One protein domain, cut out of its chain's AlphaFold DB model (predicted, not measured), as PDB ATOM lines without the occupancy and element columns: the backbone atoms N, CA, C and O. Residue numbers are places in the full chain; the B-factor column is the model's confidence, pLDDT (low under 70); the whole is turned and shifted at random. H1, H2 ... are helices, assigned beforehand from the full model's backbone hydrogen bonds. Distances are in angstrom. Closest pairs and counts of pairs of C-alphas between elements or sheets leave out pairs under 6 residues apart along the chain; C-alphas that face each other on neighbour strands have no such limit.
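AT A GLANCE: This is residues 376 to 420 of the 668 residues of an uncharacterized protein of Candidatus Lokiarchaeota archaeon (UniProt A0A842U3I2). Three helices form a small, loosely joined cluster, each steeply angled to the others: H1 begins near H3, and short H2 packs on H1. Residues 384 to 391, of which 384 to 386 belong to H1, stick out. The 45 printed residues hold H1, H2 and H3 in that order, with no named strand: all helix, compact, radius of gyration of the C-alphas 9.9 A, spans 24 by 22 by 19 A.

IN THESE COORDINATES: Find C-alpha 376 at (-18.025, 23.084, 40.713); from there H1 runs 15.6 A to residue 386. H2 is residues 392 to 399, 10.6 A. H3 is residues 406 to 418, 18.3 A, ending at (-20.531, 10.036, 43.127).

HOW THE PARTS SIT: At Tyr 378 and Leu 399, closest C-alphas 7.5 A, H1 and H2 touch; they are only just about perpendicular at 71 degrees. H1 and H3 are close but not clearly touching: Arg 376 and Glu 412, closest C-alphas, 6.9 A. H2 and H3 only just touch, with 3 pairs of C-alphas within 8 A, H3 with residues 406 to 409 alone; the closest C-alphas, Thr 396 and Ile 409, are 6.6 A apart. Their tilt is steep, 59 degrees, opposite ways. Each O i to N i+4 pair is within hydrogen-bond range in H1 and H3, 3 of 4 in H2.

THE WHOLE: The C-alphas of Lys 401 and Arg 420, the two farthest apart, are 25.6 A apart. The printed part has no cut; the link H1 to H2 is tight, H2 to H3 short. No printed residue is under 70 in pLDDT.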
ATOM      1  N   ARG A 376     -16.799  23.717  41.191       94.19
ATOM      2  CA  ARG A 376     -18.025  23.084  40.713       94.19
ATOM      3  C   ARG A 376     -18.785  23.960  39.714       94.19
ATOM      4  O   ARG A 376     -19.151  23.496  38.635       94.19
ATOM      5  N   GLY A 377     -18.965  25.243  40.030       92.19
ATOM      6  CA  GLY A 377     -19.581  26.222  39.136       92.19
ATOM      7  C   GLY A 377     -18.767  26.459  37.860       92.19
ATOM      8  O   GLY A 377     -19.349  26.615  36.787       92.19
ATOM      9  N   TYR A 378     -17.433  26.431  37.940       92.88
ATOM     10  CA  TYR A 378     -16.558  26.477  36.763       92.88
ATOM     11  C   TYR A 378     -16.730  25.245  35.861       92.88
ATOM     12  O   TYR A 378     -16.873  25.404  34.649       92.88
ATOM     13  N   ILE A 379     -16.774  24.034  36.429       92.94
ATOM     14  CA  ILE A 379     -17.029  22.789  35.684       92.94
ATOM     15  C   ILE A 379     -18.391  22.854  34.980       92.94
ATOM     16  O   ILE A 379     -18.474  22.580  33.782       92.94
ATOM     17  N   ILE A 380     -19.443  23.268  35.695       91.19
ATOM     18  CA  ILE A 380     -20.798  23.409  35.142       91.19
ATOM     19  C   ILE A 380     -20.813  24.438  34.003       91.19
ATOM     20  O   ILE A 380     -21.240  24.106  32.902       91.19
ATOM     21  N   ASN A 381     -20.275  25.642  34.209       91.44
ATOM     22  CA  ASN A 381     -20.300  26.699  33.194       91.44
ATOM     23  C   ASN A 381     -19.499  26.338  31.928       91.44
ATOM     24  O   ASN A 381     -19.891  26.693  30.815       91.44
ATOM     25  N   LEU A 382     -18.394  25.597  32.075       91.38
ATOM     26  CA  LEU A 382     -17.632  25.056  30.946       91.38
ATOM     27  C   LEU A 382     -18.415  23.977  30.179       91.38
ATOM     28  O   LEU A 382     -18.402  23.977  28.945       91.38
ATOM     29  N   LEU A 383     -19.122  23.088  30.884       89.44
ATOM     30  CA  LEU A 383     -19.987  22.074  30.275       89.44
ATOM     31  C   LEU A 383     -21.195  22.702  29.566       89.44
ATOM     32  O   LEU A 383     -21.473  22.340  28.428       89.44
ATOM     33  N   GLU A 384     -21.859  23.693  30.164       89.00
ATOM     34  CA  GLU A 384     -22.966  24.431  29.537       89.00
ATOM     35  C   GLU A 384     -22.526  25.137  28.245       89.00
ATOM     36  O   GLU A 384     -23.222  25.076  27.230       89.00
ATOM     37  N   LYS A 385     -21.341  25.762  28.247       88.31
ATOM     38  CA  LYS A 385     -20.804  26.502  27.092       88.31
ATOM     39  C   LYS A 385     -20.318  25.622  25.941       88.31
ATOM     40  O   LYS A 385     -20.233  26.112  24.816       88.31
ATOM     41  N   LYS A 386     -19.964  24.357  26.198       88.00
ATOM     42  CA  LYS A 386     -19.393  23.442  25.186       88.00
ATOM     43  C   LYS A 386     -20.223  22.187  24.917       88.00
ATOM     44  O   LYS A 386     -19.908  21.437  23.997       88.00
ATOM     45  N   GLY A 387     -21.264  21.936  25.705       82.75
ATOM     46  CA  GLY A 387     -22.065  20.713  25.697       82.75
ATOM     47  C   GLY A 387     -21.353  19.514  26.334       82.75
ATOM     48  O   GLY A 387     -21.927  18.845  27.187       82.75
ATOM     49  N   PHE A 388     -20.111  19.227  25.932       83.50
ATOM     50  CA  PHE A 388     -19.314  18.112  26.452       83.50
ATOM     51  C   PHE A 388     -17.804  18.322  26.255       83.50
ATOM     52  O   PHE A 388     -17.366  19.171  25.480       83.50
ATOM     53  N   TYR A 389     -17.005  17.495  26.935       84.88
ATOM     54  CA  TYR A 389     -15.563  17.344  26.715       84.88
ATOM     55  C   TYR A 389     -15.268  15.893  26.310       84.88
ATOM     56  O   TYR A 389     -15.887  14.970  26.834       84.88
ATOM     57  N   LEU A 390     -14.330  15.687  25.377       81.81
ATOM     58  CA  LEU A 390     -13.962  14.346  24.886       81.81
ATOM     59  C   LEU A 390     -13.156  13.531  25.910       81.81
ATOM     60  O   LEU A 390     -13.296  12.313  25.968       81.81
ATOM     61  N   THR A 391     -12.324  14.195  26.715       84.19
ATOM     62  CA  THR A 391     -11.567  13.592  27.821       84.19
ATOM     63  C   THR A 391     -11.569  14.528  29.026       84.19
ATOM     64  O   THR A 391     -11.765  15.739  28.883       84.19
ATOM     65  N   ILE A 392     -11.315  13.974  30.216       86.62
ATOM     66  CA  ILE A 392     -11.158  14.768  31.442       86.62
ATOM     67  C   ILE A 392      -9.942  15.700  31.317       86.62
ATOM     68  O   ILE A 392     -10.042  16.862  31.694       86.62
ATOM     69  N   ASP A 393      -8.849  15.271  30.672       89.12
ATOM     70  CA  ASP A 393      -7.637  16.089  30.491       89.12
ATOM     71  C   ASP A 393      -7.900  17.429  29.796       89.12
ATOM     72  O   ASP A 393      -7.240  18.423  30.098       89.12
ATOM     73  N   LEU A 394      -8.860  17.479  28.865       90.12
ATOM     74  CA  LEU A 394      -9.234  18.713  28.171       90.12
ATOM     75  C   LEU A 394      -9.981  19.691  29.087       90.12
ATOM     76  O   LEU A 394      -9.787  20.900  28.955       90.12
ATOM     77  N   LEU A 395     -10.791  19.183  30.022       90.75
ATOM     78  CA  LEU A 395     -11.456  19.973  31.061       90.75
ATOM     79  C   LEU A 395     -10.429  20.443  32.104       90.75
ATOM     80  O   LEU A 395     -10.310  21.641  32.361       90.75
ATOM     81  N   THR A 396      -9.601  19.527  32.614       92.88
ATOM     82  CA  THR A 396      -8.501  19.818  33.545       92.88
ATOM     83  C   THR A 396      -7.553  20.874  32.973       92.88
ATOM     84  O   THR A 396      -7.238  21.850  33.645       92.88
ATOM     85  N   LYS A 397      -7.162  20.775  31.694       92.94
ATOM     86  CA  LYS A 397      -6.300  21.757  31.004       92.94
ATOM     87  C   LYS A 397      -6.909  23.161  30.890       92.94
ATOM     88  O   LYS A 397      -6.184  24.108  30.578       92.94
ATOM     89  N   GLU A 398      -8.208  23.326  31.115       92.75
ATOM     90  CA  GLU A 398      -8.857  24.637  31.171       92.75
ATOM     91  C   GLU A 398      -9.024  25.132  32.606       92.75
ATOM     92  O   GLU A 398      -8.661  26.272  32.877       92.75
ATOM     93  N   LEU A 399      -9.412  24.268  33.542       93.81
ATOM     94  CA  LEU A 399      -9.473  24.596  34.972       93.81
ATOM     95  C   LEU A 399      -8.088  24.961  35.553       93.81
ATOM     96  O   LEU A 399      -7.975  25.906  36.332       93.81
ATOM     97  N   LEU A 400      -7.007  24.326  35.081       94.19
ATOM     98  CA  LEU A 400      -5.622  24.710  35.400       94.19
ATOM     99  C   LEU A 400      -5.275  26.158  34.980       94.19
ATOM    100  O   LEU A 400      -4.358  26.750  35.545       94.19
ATOM    101  N   LYS A 401      -5.984  26.760  34.007       91.38
ATOM    102  CA  LYS A 401      -5.784  28.173  33.611       91.38
ATOM    103  C   LYS A 401      -6.484  29.149  34.560       91.38
ATOM    104  O   LYS A 401      -6.031  30.281  34.698       91.38
ATOM    105  N   GLU A 402      -7.547  28.698  35.225       90.62
ATOM    106  CA  GLU A 402      -8.321  29.453  36.223       90.62
ATOM    107  C   GLU A 402      -7.714  29.348  37.644       90.62
ATOM    108  O   GLU A 402      -8.264  29.886  38.611       90.62
ATOM    109  N   GLY A 403      -6.549  28.694  37.765       89.88
ATOM    110  CA  GLY A 403      -5.707  28.701  38.963       89.88
ATOM    111  C   GLY A 403      -6.010  27.612  39.996       89.88
ATOM    112  O   GLY A 403      -5.764  27.831  41.185       89.88
ATOM    113  N   TYR A 404      -6.545  26.472  39.555       93.88
ATOM    114  CA  TYR A 404      -6.719  25.254  40.358       93.88
ATOM    115  C   TYR A 404      -5.509  24.311  40.250       93.88
ATOM    116  O   TYR A 404      -4.778  24.366  39.259       93.88
ATOM    117  N   SER A 405      -5.303  23.428  41.237       93.00
ATOM    118  CA  SER A 405      -4.403  22.270  41.089       93.00
ATOM    119  C   SER A 405      -5.109  21.106  40.381       93.00
ATOM    120  O   SER A 405      -6.329  21.117  40.225       93.00
ATOM    121  N   LYS A 406      -4.354  20.087  39.943       93.50
ATOM    122  CA  LYS A 406      -4.946  18.855  39.392       93.50
ATOM    123  C   LYS A 406      -5.782  18.121  40.432       93.50
ATOM    124  O   LYS A 406      -6.908  17.743  40.152       93.50
ATOM    125  N   ASP A 407      -5.226  17.984  41.623       93.12
ATOM    126  CA  ASP A 407      -5.770  17.223  42.746       93.12
ATOM    127  C   ASP A 407      -7.153  17.767  43.143       93.12
ATOM    128  O   ASP A 407      -8.109  17.004  43.238       93.12
ATOM    129  N   GLN A 408      -7.303  19.098  43.212       92.56
ATOM    130  CA  GLN A 408      -8.600  19.763  43.414       92.56
ATOM    131  C   GLN A 408      -9.623  19.430  42.315       92.56
ATOM    132  O   GLN A 408     -10.802  19.220  42.595       92.56
ATOM    133  N   ILE A 409      -9.183  19.408  41.052       95.12
ATOM    134  CA  ILE A 409     -10.036  19.094  39.895       95.12
ATOM    135  C   ILE A 409     -10.456  17.620  39.921       95.12
ATOM    136  O   ILE A 409     -11.598  17.305  39.595       95.12
ATOM    137  N   GLU A 410      -9.548  16.722  40.292       93.56
ATOM    138  CA  GLU A 410      -9.784  15.279  40.339       93.56
ATOM    139  C   GLU A 410     -10.720  14.904  41.507       93.56
ATOM    140  O   GLU A 410     -11.675  14.157  41.278       93.56
ATOM    141  N   GLU A 411     -10.547  15.516  42.687       93.25
ATOM    142  CA  GLU A 411     -11.426  15.391  43.865       93.25
ATOM    143  C   GLU A 411     -12.869  15.853  43.572       93.25
ATOM    144  O   GLU A 411     -13.814  15.073  43.724       93.25
ATOM    145  N   GLU A 412     -13.063  17.081  43.071       94.12
ATOM    146  CA  GLU A 412     -14.401  17.599  42.728       94.12
ATOM    147  C   GLU A 412     -15.064  16.752  41.628       94.12
ATOM    148  O   GLU A 412     -16.253  16.441  41.701       94.12
ATOM    149  N   ILE A 413     -14.308  16.305  40.617       91.88
ATOM    150  CA  ILE A 413     -14.847  15.433  39.565       91.88
ATOM    151  C   ILE A 413     -15.243  14.052  40.124       91.88
ATOM    152  O   ILE A 413     -16.221  13.469  39.648       91.88
ATOM    153  N   GLU A 414     -14.543  13.507  41.122       91.00
ATOM    154  CA  GLU A 414     -14.953  12.274  41.808       91.00
ATOM    155  C   GLU A 414     -16.207  12.470  42.675       91.00
ATOM    156  O   GLU A 414     -17.135  11.651  42.608       91.00
ATOM    157  N   GLN A 415     -16.317  13.595  43.387       91.25
ATOM    158  CA  GLN A 415     -17.537  13.966  44.103       91.25
ATOM    159  C   GLN A 415     -18.729  14.122  43.138       91.25
ATOM    160  O   GLN A 415     -19.764  13.475  43.322       91.25
ATOM    161  N   MET A 416     -18.580  14.880  42.046       90.50
ATOM    162  CA  MET A 416     -19.637  15.085  41.045       90.50
ATOM    163  C   MET A 416     -20.074  13.788  40.337       90.50
ATOM    164  O   MET A 416     -21.245  13.670  39.958       90.50
ATOM    165  N   LYS A 417     -19.174  12.807  40.152       87.88
ATOM    166  CA  LYS A 417     -19.522  11.449  39.679       87.88
ATOM    167  C   LYS A 417     -20.323  10.680  40.733       87.88
ATOM    168  O   LYS A 417     -21.328  10.054  40.397       87.88
ATOM    169  N   THR A 418     -19.900  10.739  41.996       89.50
ATOM    170  CA  THR A 418     -20.531  10.036  43.127       89.50
ATOM    171  C   THR A 418     -21.957  10.535  43.372       89.50
ATOM    172  O   THR A 418     -22.888   9.737  43.499       89.50
ATOM    173  N   GLU A 419     -22.158  11.852  43.313       89.44
ATOM    174  CA  GLU A 419     -23.471  12.510  43.351       89.44
ATOM    175  C   GLU A 419     -24.292  12.330  42.057       89.44
ATOM    176  O   GLU A 419     -25.465  12.702  42.003       89.44
ATOM    177  N   ARG A 420     -23.703  11.733  41.009       81.50
ATOM    178  CA  ARG A 420     -24.288  11.519  39.669       81.50
ATOM    179  C   ARG A 420     -24.662  12.802  38.918       81.50
ATOM    180  O   ARG A 420     -25.425  12.742  37.950       81.50
TER     181      ARG A 420